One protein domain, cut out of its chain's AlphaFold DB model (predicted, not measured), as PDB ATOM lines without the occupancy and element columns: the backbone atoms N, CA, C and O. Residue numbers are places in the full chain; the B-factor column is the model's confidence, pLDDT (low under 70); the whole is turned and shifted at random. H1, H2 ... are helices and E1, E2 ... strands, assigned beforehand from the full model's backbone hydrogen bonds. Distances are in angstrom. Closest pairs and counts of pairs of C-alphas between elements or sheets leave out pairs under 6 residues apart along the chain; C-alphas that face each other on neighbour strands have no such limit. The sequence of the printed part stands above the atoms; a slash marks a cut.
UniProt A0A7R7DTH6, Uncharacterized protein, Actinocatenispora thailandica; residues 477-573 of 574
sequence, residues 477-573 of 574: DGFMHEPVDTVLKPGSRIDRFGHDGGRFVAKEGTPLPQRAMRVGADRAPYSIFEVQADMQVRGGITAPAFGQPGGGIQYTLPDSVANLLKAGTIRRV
ATOM      1  N   ASP A 477     -14.201  11.859  31.540       74.25
ATOM      2  CA  ASP A 477     -14.685  12.392  30.252       74.25
ATOM      3  C   ASP A 477     -13.684  12.209  29.079       74.25
ATOM      4  O   ASP A 477     -13.659  12.996  28.132       74.25
ATOM      5  N   GLY A 478     -12.847  11.165  29.130       69.12
ATOM      6  CA  GLY A 478     -11.833  10.887  28.109       69.12
ATOM      7  C   GLY A 478     -10.531  11.667  28.255       69.12
ATOM      8  O   GLY A 478      -9.694  11.601  27.358       69.12
ATOM      9  N   PHE A 479     -10.323  12.364  29.371       71.00
ATOM     10  CA  PHE A 479      -9.054  13.014  29.686       71.00
ATOM     11  C   PHE A 479      -8.127  12.107  30.504       71.00
ATOM     12  O   PHE A 479      -8.555  11.380  31.398       71.00
ATOM     13  N   MET A 480      -6.829  12.175  30.203       58.41
ATOM     14  CA  MET A 480      -5.757  11.450  30.895       58.41
ATOM     15  C   MET A 480      -5.632  11.890  32.361       58.41
ATOM     16  O   MET A 480      -5.375  11.076  33.245       58.41
ATOM     17  N   HIS A 481      -5.888  13.172  32.622       65.06
ATOM     18  CA  HIS A 481      -5.929  13.786  33.948       65.06
ATOM     19  C   HIS A 481      -7.186  14.649  34.084       65.06
ATOM     20  O   HIS A 481      -7.893  14.872  33.102       65.06
ATOM     21  N   GLU A 482      -7.477  15.136  35.290       72.50
ATOM     22  CA  GLU A 482      -8.591  16.064  35.489       72.50
ATOM     23  C   GLU A 482      -8.406  17.301  34.586       72.50
ATOM     24  O   GLU A 482      -7.343  17.934  34.629       72.50
ATOM     25  N   PRO A 483      -9.378  17.616  33.711       73.38
ATOM     26  CA  PRO A 483      -9.213  18.685  32.741       73.38
ATOM     27  C   PRO A 483      -9.196  20.044  33.446       73.38
ATOM     28  O   PRO A 483      -9.904  20.267  34.427       73.38
ATOM     29  N   VAL A 484      -8.394  20.967  32.924       70.69
ATOM     30  CA  VAL A 484      -8.155  22.284  33.521       70.69
ATOM     31  C   VAL A 484      -9.038  23.326  32.845       70.69
ATOM     32  O   VAL A 484      -9.158  23.346  31.618       70.69
ATOM     33  N   ASP A 485      -9.622  24.228  33.629       77.00
ATOM     34  CA  ASP A 485     -10.330  25.387  33.086       77.00
ATOM     35  C   ASP A 485      -9.364  26.277  32.283       77.00
ATOM     36  O   ASP A 485      -8.288  26.672  32.739       77.00
ATOM     37  N   THR A 486      -9.735  26.566  31.041       76.81
ATOM     38  CA  THR A 486      -8.947  27.313  30.055       76.81
ATOM     39  C   THR A 486      -9.868  28.226  29.255       76.81
ATOM     40  O   THR A 486     -11.060  27.964  29.118       76.81
ATOM     41  N   VAL A 487      -9.328  29.321  28.721       78.50
ATOM     42  CA  VAL A 487     -10.070  30.248  27.857       78.50
ATOM     43  C   VAL A 487      -9.543  30.131  26.434       78.50
ATOM     44  O   VAL A 487      -8.385  30.448  26.188       78.50
ATOM     45  N   LEU A 488     -10.394  29.724  25.491       79.69
ATOM     46  CA  LEU A 488     -10.085  29.828  24.067       79.69
ATOM     47  C   LEU A 488     -10.354  31.256  23.594       79.69
ATOM     48  O   LEU A 488     -11.460  31.775  23.767       79.69
ATOM     49  N   LYS A 489      -9.340  31.885  22.999       81.06
ATOM     50  CA  LYS A 489      -9.415  33.250  22.470       81.06
ATOM     51  C   LYS A 489     -10.064  33.299  21.077       81.06
ATOM     52  O   LYS A 489      -9.995  32.304  20.346       81.06
ATOM     53  N   PRO A 490     -10.646  34.443  20.672       84.25
ATOM     54  CA  PRO A 490     -11.079  34.679  19.300       84.25
ATOM     55  C   PRO A 490      -9.977  34.348  18.286       84.25
ATOM     56  O   PRO A 490      -8.811  34.667  18.508       84.25
ATOM     57  N   GLY A 491     -10.339  33.691  17.187       80.50
ATOM     58  CA  GLY A 491      -9.419  33.189  16.162       80.50
ATOM     59  C   GLY A 491      -8.848  31.792  16.437       80.50
ATOM     60  O   GLY A 491      -8.266  31.190  15.535       80.50
ATOM     61  N   SER A 492      -9.033  31.230  17.640       84.88
ATOM     62  CA  SER A 492      -8.618  29.849  17.930       84.88
ATOM     63  C   SER A 492      -9.375  28.859  17.049       84.88
ATOM     64  O   SER A 492     -10.600  28.940  16.932       84.88
ATOM     65  N   ARG A 493      -8.658  27.888  16.476       87.38
ATOM     66  CA  ARG A 493      -9.252  26.839  15.645       87.38
ATOM     67  C   ARG A 493      -9.358  25.508  16.379       87.38
ATOM     68  O   ARG A 493      -8.395  25.016  16.971       87.38
ATOM     69  N   ILE A 494     -10.553  24.938  16.322       90.44
ATOM     70  CA  ILE A 494     -10.933  23.672  16.947       90.44
ATOM     71  C   ILE A 494     -11.693  22.827  15.935       90.44
ATOM     72  O   ILE A 494     -12.395  23.360  15.081       90.44
ATOM     73  N   ASP A 495     -11.590  21.513  16.024       90.88
ATOM     74  CA  ASP A 495     -12.243  20.603  15.087       90.88
ATOM     75  C   ASP A 495     -12.912  19.424  15.808       90.88
ATOM     76  O   ASP A 495     -12.704  19.168  17.000       90.88
ATOM     77  N   ARG A 496     -13.763  18.693  15.091       89.00
ATOM     78  CA  ARG A 496     -14.409  17.489  15.615       89.00
ATOM     79  C   ARG A 496     -14.749  16.492  14.525       89.00
ATOM     80  O   ARG A 496     -15.024  16.867  13.391       89.00
ATOM     81  N   PHE A 497     -14.874  15.244  14.955       84.06
ATOM     82  CA  PHE A 497     -15.564  14.185  14.231       84.06
ATOM     83  C   PHE A 497     -16.931  13.936  14.898       84.06
ATOM     84  O   PHE A 497     -17.032  13.835  16.123       84.06
ATOM     85  N   GLY A 498     -18.004  13.867  14.109       84.81
ATOM     86  CA  GLY A 498     -19.378  13.632  14.566       84.81
ATOM     87  C   GLY A 498     -20.280  14.870  14.595       84.81
ATOM     88  O   GLY A 498     -19.843  16.003  14.427       84.81
ATOM     89  N   HIS A 499     -21.574  14.643  14.835       83.81
ATOM     90  CA  HIS A 499     -22.629  15.661  14.723       83.81
ATOM     91  C   HIS A 499     -22.565  16.777  15.778       83.81
ATOM     92  O   HIS A 499     -22.186  16.544  16.926       83.81
ATOM     93  N   ASP A 500     -23.093  17.952  15.434       88.50
ATOM     94  CA  ASP A 500     -23.056  19.194  16.229       88.50
ATOM     95  C   ASP A 500     -23.707  19.123  17.625       88.50
ATOM     96  O   ASP A 500     -23.542  20.034  18.433       88.50
ATOM     97  N   GLY A 501     -24.411  18.040  17.962       81.50
ATOM     98  CA  GLY A 501     -24.983  17.840  19.300       81.50
ATOM     99  C   GLY A 501     -23.949  17.579  20.406       81.50
ATOM    100  O   GLY A 501     -24.268  17.712  21.585       81.50
ATOM    101  N   GLY A 502     -22.713  17.208  20.056       84.25
ATOM    102  CA  GLY A 502     -21.659  16.923  21.042       84.25
ATOM    103  C   GLY A 502     -20.949  18.173  21.572       84.25
ATOM    104  O   GLY A 502     -21.033  19.243  20.966       84.25
ATOM    105  N   ARG A 503     -20.216  18.009  22.680       89.69
ATOM    106  CA  ARG A 503     -19.459  19.075  23.369       89.69
ATOM    107  C   ARG A 503     -17.938  18.912  23.314       89.69
ATOM    108  O   ARG A 503     -17.227  19.815  23.735       89.69
ATOM    109  N   PHE A 504     -17.446  17.779  22.821       90.00
ATOM    110  CA  PHE A 504     -16.017  17.494  22.728       90.00
ATOM    111  C   PHE A 504     -15.476  17.925  21.367       90.00
ATOM    112  O   PHE A 504     -16.063  17.606  20.329       90.00
ATOM    113  N   VAL A 505     -14.364  18.649  21.396       90.69
ATOM    114  CA  VAL A 505     -13.610  19.117  20.226       90.69
ATOM    115  C   VAL A 505     -12.121  18.941  20.506       90.69
ATOM    116  O   VAL A 505     -11.719  18.904  21.667       90.69
ATOM    117  N   ALA A 506     -11.291  18.844  19.474       87.62
ATOM    118  CA  ALA A 506      -9.841  18.856  19.638       87.62
ATOM    119  C   ALA A 506      -9.247  20.139  19.060       87.62
ATOM    120  O   ALA A 506      -9.929  20.928  18.398       87.62
ATOM    121  N   LYS A 507      -7.956  20.350  19.313       82.31
ATOM    122  CA  LYS A 507      -7.189  21.327  18.541       82.31
ATOM    123  C   LYS A 507      -7.207  20.919  17.063       82.31
ATOM    124  O   LYS A 507      -6.985  19.743  16.763       82.31
ATOM    125  N   GLU A 508      -7.421  21.889  16.174       83.94
ATOM    126  CA  GLU A 508      -7.393  21.655  14.726       83.94
ATOM    127  C   GLU A 508      -6.145  20.859  14.310       83.94
ATOM    128  O   GLU A 508      -5.024  21.194  14.706       83.94
ATOM    129  N   GLY A 509      -6.349  19.789  13.540       75.75
ATOM    130  CA  GLY A 509      -5.271  18.955  13.007       75.75
ATOM    131  C   GLY A 509      -4.773  17.860  13.953       75.75
ATOM    132  O   GLY A 509      -3.847  17.138  13.597       75.75
ATOM    133  N   THR A 510      -5.381  17.681  15.134       75.00
ATOM    134  CA  THR A 510      -5.042  16.554  16.025       75.00
ATOM    135  C   THR A 510      -5.378  15.218  15.330       75.00
ATOM    136  O   THR A 510      -6.544  15.018  14.977       75.00
ATOM    137  N   PRO A 511      -4.431  14.281  15.133       75.31
ATOM    138  CA  PRO A 511      -4.701  12.994  14.483       75.31
ATOM    139  C   PRO A 511      -5.724  12.134  15.240       75.31
ATOM    140  O   PRO A 511      -5.777  12.157  16.468       75.31
ATOM    141  N   LEU A 512      -6.509  11.325  14.519       71.50
ATOM    142  CA  LEU A 512      -7.512  10.412  15.097       71.50
ATOM    143  C   LEU A 512      -6.961   9.487  16.206       71.50
ATOM    144  O   LEU A 512      -7.612   9.404  17.251       71.50
ATOM    145  N   PRO A 513      -5.769   8.866  16.056       69.19
ATOM    146  CA  PRO A 513      -5.163   8.071  17.128       69.19
ATOM    147  C   PRO A 513      -4.900   8.865  18.408       69.19
ATOM    148  O   PRO A 513      -5.097   8.368  19.517       69.19
ATOM    149  N   GLN A 514      -4.529  10.140  18.264       71.81
ATOM    150  CA  GLN A 514      -4.241  11.013  19.398       71.81
ATOM    151  C   GLN A 514      -5.502  11.506  20.118       71.81
ATOM    152  O   GLN A 514      -5.446  11.894  21.281       71.81
ATOM    153  N   ARG A 515      -6.663  11.443  19.458       79.75
ATOM    154  CA  ARG A 515      -7.976  11.735  20.059       79.75
ATOM    155  C   ARG A 515      -8.590  10.538  20.777       79.75
ATOM    156  O   ARG A 515      -9.731  10.631  21.219       79.75
ATOM    157  N   ALA A 516      -7.886   9.408  20.804       70.12
ATOM    158  CA  ALA A 516      -8.364   8.159  21.367       70.12
ATOM    159  C   ALA A 516      -9.807   7.817  20.954       70.12
ATOM    160  O   ALA A 516     -10.645   7.486  21.789       70.12
ATOM    161  N   MET A 517     -10.127   7.981  19.665       72.62
ATOM    162  CA  MET A 517     -11.466   7.723  19.140       72.62
ATOM    163  C   MET A 517     -11.634   6.258  18.741       72.62
ATOM    164  O   MET A 517     -10.694   5.596  18.310       72.62
ATOM    165  N   ARG A 518     -12.863   5.744  18.839       66.25
ATOM    166  CA  ARG A 518     -13.180   4.377  18.410       66.25
ATOM    167  C   ARG A 518     -12.870   4.189  16.923       66.25
ATOM    168  O   ARG A 518     -13.184   5.052  16.106       66.25
ATOM    169  N   VAL A 519     -12.328   3.025  16.575       53.09
ATOM    170  CA  VAL A 519     -12.124   2.602  15.180       53.09
ATOM    171  C   VAL A 519     -13.432   2.770  14.387       53.09
ATOM    172  O   VAL A 519     -14.488   2.303  14.825       53.09
ATOM    173  N   GLY A 520     -13.373   3.481  13.253       58.25
ATOM    174  CA  GLY A 520     -14.531   3.871  12.435       58.25
ATOM    175  C   GLY A 520     -15.047   5.304  12.659       58.25
ATOM    176  O   GLY A 520     -15.997   5.720  11.995       58.25
ATOM    177  N   ALA A 521     -14.458   6.063  13.592       64.31
ATOM    178  CA  ALA A 521     -14.798   7.468  13.838       64.31
ATOM    179  C   ALA A 521     -14.426   8.424  12.688       64.31
ATOM    180  O   ALA A 521     -15.028   9.487  12.562       64.31
ATOM    181  N   ASP A 522     -13.485   8.029  11.835       66.25
ATOM    182  CA  ASP A 522     -13.118   8.683  10.573       66.25
ATOM    183  C   ASP A 522     -14.292   8.800   9.591       66.25
ATOM    184  O   ASP A 522     -14.331   9.707   8.765       66.25
ATOM    185  N   ARG A 523     -15.286   7.911   9.710       72.31
ATOM    186  CA  ARG A 523     -16.505   7.934   8.888       72.31
ATOM    187  C   ARG A 523     -17.539   8.944   9.379       72.31
ATOM    188  O   ARG A 523     -18.552   9.157   8.715       72.31
ATOM    189  N   ALA A 524     -17.334   9.525  10.560       74.75
ATOM    190  CA  ALA A 524     -18.221  10.542  11.098       74.75
ATOM    191  C   ALA A 524     -17.931  11.907  10.443       74.75
ATOM    192  O   ALA A 524     -16.791  12.169  10.064       74.75
ATOM    193  N   PRO A 525     -18.926  12.808  10.341       80.88
ATOM    194  CA  PRO A 525     -18.720  14.131   9.757       80.88
ATOM    195  C   PRO A 525     -17.561  14.875  10.429       80.88
ATOM    196  O   PRO A 525     -17.587  15.065  11.645       80.88
ATOM    197  N   TYR A 526     -16.564  15.289   9.650       86.12
ATOM    198  CA  TYR A 526     -15.471  16.130  10.128       86.12
ATOM    199  C   TYR A 526     -15.838  17.604   9.971       86.12
ATOM    200  O   TYR A 526     -16.563  17.982   9.052       86.12
ATOM    201  N   SER A 527     -15.437  18.435  10.924       90.62
ATOM    202  CA  SER A 527     -15.873  19.826  10.996       90.62
ATOM    203  C   SER A 527     -14.867  20.683  11.738       90.62
ATOM    204  O   SER A 527     -14.438  20.304  12.827       90.62
ATOM    205  N   ILE A 528     -14.560  21.854  11.190       91.69
ATOM    206  CA  ILE A 528     -13.631  22.831  11.752       91.69
ATOM    207  C   ILE A 528     -14.409  24.087  12.145       91.69
ATOM    208  O   ILE A 528     -15.251  24.596  11.396       91.69
ATOM    209  N   PHE A 529     -14.101  24.615  13.323       94.06
ATOM    210  CA  PHE A 529     -14.680  25.829  13.867       94.06
ATOM    211  C   PHE A 529     -13.602  26.817  14.292       94.06
ATOM    212  O   PHE A 529     -12.538  26.454  14.785       94.06
ATOM    213  N   GLU A 530     -13.933  28.088  14.149       92.81
ATOM    214  CA  GLU A 530     -13.148  29.214  14.615       92.81
ATOM    215  C   GLU A 530     -13.903  29.914  15.746       92.81
ATOM    216  O   GLU A 530     -15.059  30.324  15.585       92.81
ATOM    217  N   VAL A 531     -13.251  30.055  16.897       91.00
ATOM    218  CA  VAL A 531     -13.787  30.743  18.074       91.00
ATOM    219  C   VAL A 531     -13.922  32.237  17.774       91.00
ATOM    220  O   VAL A 531     -12.989  32.853  17.271       91.00
ATOM    221  N   GLN A 532     -15.084  32.829  18.047       90.31
ATOM    222  CA  GLN A 532     -15.380  34.236  17.733       90.31
ATOM    223  C   GLN A 532     -15.307  35.152  18.965       90.31
ATOM    224  O   GLN A 532     -15.118  36.358  18.829       90.31
ATOM    225  N   ALA A 533     -15.440  34.589  20.167       80.50
ATOM    226  CA  ALA A 533     -15.402  35.302  21.443       80.50
ATOM    227  C   ALA A 533     -14.646  34.471  22.490       80.50
ATOM    228  O   ALA A 533     -14.594  33.249  22.367       80.50
ATOM    229  N   ASP A 534     -14.099  35.120  23.523       82.38
ATOM    230  CA  ASP A 534     -13.482  34.430  24.663       82.38
ATOM    231  C   ASP A 534     -14.438  33.356  25.210       82.38
ATOM    232  O   ASP A 534     -15.557  33.654  25.634       82.38
ATOM    233  N   MET A 535     -13.998  32.099  25.188       86.19
ATOM    234  CA  MET A 535     -14.827  30.952  25.541       86.19
ATOM    235  C   MET A 535     -14.149  30.125  26.627       86.19
ATOM    236  O   MET A 535     -13.089  29.543  26.404       86.19
ATOM    237  N   GLN A 536     -14.779  30.054  27.800       82.50
ATOM    238  CA  GLN A 536     -14.335  29.170  28.876       82.50
ATOM    239  C   GLN A 536     -14.620  27.713  28.507       82.50
ATOM    240  O   GLN A 536     -15.753  27.355  28.187       82.50
ATOM    241  N   VAL A 537     -13.584  26.884  28.555       85.25
ATOM    242  CA  VAL A 537     -13.609  25.454  28.242       85.25
ATOM    243  C   VAL A 537     -12.828  24.683  29.297       85.25
ATOM    244  O   VAL A 537     -11.981  25.242  29.989       85.25
ATOM    245  N   ARG A 538     -13.056  23.373  29.374       82.19
ATOM    246  CA  ARG A 538     -12.180  22.462  30.123       82.19
ATOM    247  C   ARG A 538     -11.245  21.766  29.143       82.19
ATOM    248  O   ARG A 538     -11.727  21.063  28.261       82.19
ATOM    249  N   GLY A 539      -9.941  22.006  29.245       79.56
ATOM    250  CA  GLY A 539      -8.922  21.474  28.339       79.56
ATOM    251  C   GLY A 539      -8.040  20.423  29.006       79.56
ATOM    252  O   GLY A 539      -7.765  20.499  30.201       79.56
ATOM    253  N   GLY A 540      -7.572  19.448  28.236       73.06
ATOM    254  CA  GLY A 540      -6.669  18.426  28.750       73.06
ATOM    255  C   GLY A 540      -6.144  17.491  27.669       73.06
ATOM    256  O   GLY A 540      -6.534  17.570  26.502       73.06
ATOM    257  N   ILE A 541      -5.247  16.601  28.077       72.06
ATOM    258  CA  ILE A 541      -4.697  15.550  27.220       72.06
ATOM    259  C   ILE A 541      -5.699  14.401  27.162       72.06
ATOM    260  O   ILE A 541      -6.249  14.008  28.189       72.06
ATOM    261  N   THR A 542      -5.937  13.857  25.974       71.12
ATOM    262  CA  THR A 542      -6.848  12.723  25.791       71.12
ATOM    263  C   THR A 542      -6.237  11.442  26.366       71.12
ATOM    264  O   THR A 542      -5.085  11.124  26.068       71.12
ATOM    265  N   ALA A 543      -6.995  10.707  27.182       63.19
ATOM    266  CA  ALA A 543      -6.584   9.410  27.719       63.19
ATOM    267  C   ALA A 543      -6.520   8.348  26.609       63.19
ATOM    268  O   ALA A 543      -7.351   8.394  25.702       63.19
ATOM    269  N   PRO A 544      -5.627   7.348  26.704       64.12
ATOM    270  CA  PRO A 544      -5.695   6.169  25.850       64.12
ATOM    271  C   PRO A 544      -7.058   5.477  25.999       64.12
ATOM    272  O   PRO A 544      -7.507   5.181  27.109       64.12
ATOM    273  N   ALA A 545      -7.737   5.231  24.882       65.06
ATOM    274  CA  ALA A 545      -9.064   4.622  24.851       65.06
ATOM    275  C   ALA A 545      -9.313   3.942  23.502       65.06
ATOM    276  O   ALA A 545      -8.726   4.307  22.488       65.06
ATOM    277  N   PHE A 546     -10.187   2.932  23.488       68.94
ATOM    278  CA  PHE A 546     -10.556   2.174  22.282       68.94
ATOM    279  C   PHE A 546      -9.366   1.609  21.476       68.94
ATOM    280  O   PHE A 546      -9.454   1.495  20.256       68.94
ATOM    281  N   GLY A 547      -8.271   1.253  22.158       54.78
ATOM    282  CA  GLY A 547      -7.055   0.728  21.524       54.78
ATOM    283  C   GLY A 547      -6.204   1.784  20.813       54.78
ATOM    284  O   GLY A 547      -5.312   1.425  20.057       54.78
ATOM    285  N   GLN A 548      -6.481   3.069  21.036       62.59
ATOM    286  CA  GLN A 548      -5.731   4.191  20.480       62.59
ATOM    287  C   GLN A 548      -4.862   4.851  21.566       62.59
ATOM    288  O   GLN A 548      -5.290   4.917  22.725       62.59
ATOM    289  N   PRO A 549      -3.669   5.365  21.209       56.41
ATOM    290  CA  PRO A 549      -2.688   5.868  22.171       56.41
ATOM    291  C   PRO A 549      -3.141   7.128  22.923       56.41
ATOM    292  O   PRO A 549      -2.648   7.386  24.016       56.41
ATOM    293  N   GLY A 550      -4.080   7.913  22.384       77.12
ATOM    294  CA  GLY A 550      -4.430   9.206  22.976       77.12
ATOM    295  C   GLY A 550      -3.266  10.202  22.897       77.12
ATOM    296  O   GLY A 550      -2.438  10.131  21.990       77.12
ATOM    297  N   GLY A 551      -3.208  11.161  23.820       59.16
ATOM    298  CA  GLY A 551      -2.120  12.149  23.873       59.16
ATOM    299  C   GLY A 551      -2.392  13.472  23.140       59.16
ATOM    300  O   GLY A 551      -1.622  14.419  23.270       59.16
ATOM    301  N   GLY A 552      -3.505  13.586  22.413       69.19
ATOM    302  CA  GLY A 552      -3.925  14.819  21.742       69.19
ATOM    303  C   GLY A 552      -4.612  15.812  22.682       69.19
ATOM    304  O   GLY A 552      -5.157  15.426  23.719       69.19
ATOM    305  N   ILE A 553      -4.627  17.096  22.304       76.56
ATOM    306  CA  ILE A 553      -5.304  18.151  23.075       76.56
ATOM    307  C   ILE A 553      -6.801  18.132  22.763       76.56
ATOM    308  O   ILE A 553      -7.211  18.424  21.636       76.56
ATOM    309  N   GLN A 554      -7.605  17.859  23.787       87.00
ATOM    310  CA  GLN A 554      -9.062  17.897  23.740       87.00
ATOM    311  C   GLN A 554      -9.598  19.054  24.592       87.00
ATOM    312  O   GLN A 554      -9.009  19.433  25.607       87.00
ATOM    313  N   TYR A 555     -10.746  19.597  24.192       89.06
ATOM    314  CA  TYR A 555     -11.521  20.564  24.954       89.06
ATOM    315  C   TYR A 555     -12.967  20.092  25.103       89.06
ATOM    316  O   TYR A 555     -13.591  19.613  24.154       89.06
ATOM    317  N   THR A 556     -13.524  20.301  26.290       92.12
ATOM    318  CA  THR A 556     -14.956  20.203  26.558       92.12
ATOM    319  C   THR A 556     -15.548  21.602  26.551       92.12
ATOM    320  O   THR A 556     -15.216  22.439  27.394       92.12
ATOM    321  N   LEU A 557     -16.434  21.841  25.590       90.19
ATOM    322  CA  LEU A 557     -17.143  23.100  25.415       90.19
ATOM    323  C   LEU A 557     -18.218  23.303  26.502       90.19
ATOM    324  O   LEU A 557     -18.781  22.321  27.002       90.19
ATOM    325  N   PRO A 558     -18.549  24.564  26.846       87.25
ATOM    326  CA  PRO A 558     -19.554  24.872  27.867       87.25
ATOM    327  C   PRO A 558     -20.972  24.468  27.433       87.25
ATOM    328  O   PRO A 558     -21.827  24.187  28.273       87.25
ATOM    329  N   ASP A 559     -21.216  24.380  26.122       90.06
ATOM    330  CA  ASP A 559     -22.457  23.865  25.551       90.06
ATOM    331  C   ASP A 559     -22.205  23.086  24.245       90.06
ATOM    332  O   ASP A 559     -21.068  22.956  23.792       90.06
ATOM    333  N   SER A 560     -23.255  22.504  23.658       91.00
ATOM    334  CA  SER A 560     -23.172  21.797  22.376       91.00
ATOM    335  C   SER A 560     -22.699  22.722  21.258       91.00
ATOM    336  O   SER A 560     -23.026  23.911  21.232       91.00
ATOM    337  N   VAL A 561     -21.975  22.157  20.290       92.25
ATOM    338  CA  VAL A 561     -21.538  22.892  19.093       92.25
ATOM    339  C   VAL A 561     -22.725  23.550  18.385       92.25
ATOM    340  O   VAL A 561     -22.626  24.706  17.990       92.25
ATOM    341  N   ALA A 562     -23.873  22.876  18.299       89.69
ATOM    342  CA  ALA A 562     -25.092  23.429  17.710       89.69
ATOM    343  C   ALA A 562     -25.560  24.719  18.412       89.69
ATOM    344  O   ALA A 562     -25.888  25.705  17.747       89.69
ATOM    345  N   ASN A 563     -25.558  24.739  19.748       90.69
ATOM    346  CA  ASN A 563     -25.957  25.919  20.516       90.69
ATOM    347  C   ASN A 563     -24.930  27.047  20.400       90.69
ATOM    348  O   ASN A 563     -25.316  28.205  20.270       90.69
ATOM    349  N   LEU A 564     -23.638  26.718  20.389       90.50
ATOM    350  CA  LEU A 564     -22.565  27.707  20.266       90.50
ATOM    351  C   LEU A 564     -22.490  28.324  18.864       90.50
ATOM    352  O   LEU A 564     -22.214  29.516  18.742       90.50
ATOM    353  N   LEU A 565     -22.805  27.553  17.818       90.62
ATOM    354  CA  LEU A 565     -23.001  28.068  16.460       90.62
ATOM    355  C   LEU A 565     -24.191  29.031  16.408       90.62
ATOM    356  O   LEU A 565     -24.088  30.116  15.841       90.62
ATOM    357  N   LYS A 566     -25.316  28.664  17.034       91.69
ATOM    358  CA  LYS A 566     -26.517  29.510  17.090       91.69
ATOM    359  C   LYS A 566     -26.289  30.797  17.891       91.69
ATOM    360  O   LYS A 566     -26.844  31.833  17.539       91.69
ATOM    361  N   ALA A 567     -25.488  30.728  18.952       88.50
ATOM    362  CA  ALA A 567     -25.106  31.874  19.772       88.50
ATOM    363  C   ALA A 567     -24.040  32.769  19.111       88.50
ATOM    364  O   ALA A 567     -23.791  33.867  19.597       88.50
ATOM    365  N   GLY A 568     -23.410  32.316  18.019       89.62
ATOM    366  CA  GLY A 568     -22.336  33.044  17.338       89.62
ATOM    367  C   GLY A 568     -20.990  33.020  18.071       89.62
ATOM    368  O   GLY A 568     -20.071  33.720  17.660       89.62
ATOM    369  N   THR A 569     -20.846  32.220  19.132       88.94
ATOM    370  CA  THR A 569     -19.597  32.087  19.907       88.94
ATOM    371  C   THR A 569     -18.514  31.341  19.125       88.94
ATOM    372  O   THR A 569     -17.322  31.583  19.314       88.94
ATOM    373  N   ILE A 570     -18.922  30.446  18.223       92.81
ATOM    374  CA  ILE A 570     -18.047  29.748  17.276       92.81
ATOM    375  C   ILE A 570     -18.641  29.848  15.871       92.81
ATOM    376  O   ILE A 570     -19.858  29.926  15.702       92.81
ATOM    377  N   ARG A 571     -17.784  29.806  14.852       94.38
ATOM    378  CA  ARG A 571     -18.172  29.826  13.439       94.38
ATOM    379  C   ARG A 571     -17.593  28.613  12.728       94.38
ATOM    380  O   ARG A 571     -16.413  28.333  12.879       94.38
ATOM    381  N   ARG A 572     -18.396  27.915  11.927       93.56
ATOM    382  CA  ARG A 572     -17.919  26.819  11.072       93.56
ATOM    383  C   ARG A 572     -17.085  27.372   9.915       93.56
ATOM    384  O   ARG A 572     -17.532  28.295   9.237       93.56
ATOM    385  N   VAL A 573     -15.900  26.810   9.706       91.56
ATOM    386  CA  VAL A 573     -14.926  27.263   8.695       91.56
ATOM    387  C   VAL A 573     -14.422  26.143   7.780       91.56
ATOM    388  O   VAL A 573     -13.728  26.440   6.812       91.56
TER     389      VAL A 573
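AT A GLANCE: This is residues 477 to 573 of the 574 residues of an uncharacterized protein of Actinocatenispora thailandica (UniProt A0A7R7DTH6). What does the domain look like? One strongly twisted sheet of seven strands curls like part of a barrel but stays open, with edge strands E1 and E7 apart; the short helix H2 covers the E7 end of it, and the smaller H1 only grazes it. How is it made up? The 97 printed residues hold E1 E2 E3 H1 E4 E5 E6 H2 E7 along the chain, and the all-antiparallel sheet has the order E1, E5, E6, E3, E2, E4, E7. The class is mixed, helices and strands, with under half of the residues in named elements. How large is it? It is compact, with a radius of gyration of the C-alphas of 12.5 A and spans of 36 by 29 by 19 A.

IN THESE COORDINATES: Where are the first elements? E1 is residues 484 to 488, from C-alpha 484 at (-8.155, 22.284, 33.521) over 12.2 A. E2 is residues 493 to 497, 14.2 A long, E3 residues 504 to 507, 10.5 A, and H1 residues 512 to 515, 5.2 A. What follows H1? E4 is residues 526 to 531, 16.7 A long, E5 residues 535 to 541, 18.5 A, and E6 residues 553 to 556, 10.5 A. H2 is residues 561 to 566, 8.5 A long, and E7 is residues 570 to 572, 6.9 A, ending at C-alpha 572 at (-17.919, 26.819, 11.072).

HOW THE PARTS SIT: How do the strands from E1 to E3 pair? E1 and E5 have N 486 and O 537 within hydrogen-bond range at 2.8 A, and the hairpin E5 and E6 has N 556 and O 538 at 2.8 A. E6 and E3 have N 555 and O 505 at 2.8 A. How does the sheet go on? The hairpin E2 and E3 has N 506 and O 495 at 2.9 A, E2 and E4 have N 529 and O 494 at 2.8 A, and E4 and E7 have N 530 and O 571 at 2.8 A. E3, H1 and E4 form a split strand-helix-strand unit, two strands of one sheet joined through a helix, with E2 between them in the sheet, and its crossover is right-handed. Where are the helices? H1 only grazes the sheet; its closest C-alphas to E6 are those of Arg 515 and Gln 554, 7.3 A apart. H2 is on the sheet at a height of 8.3 A, only just over E7 with 3 of its C-alphas, and runs across the strands at 82 degrees to E7 on the local plane; the closest C-alphas are those of Leu 564 and Ile 570, 5.8 A apart. What do the helix backbones show? In H2 every O i to N i+4 pair is within hydrogen-bond range; H1 is too short for such a pair.

THE WHOLE: Which C-alphas are farthest apart? Those of Gly 547 and Ala 567, at 36.0 A. Is the printed part whole? It has no cut, and the link from E5 to E6, with 11 residues, is long. Where is confidence low? The mean pLDDT of the printed part is 79.8, and 18 residues are under 70, among them residues 518 to 522 and 543 to 549.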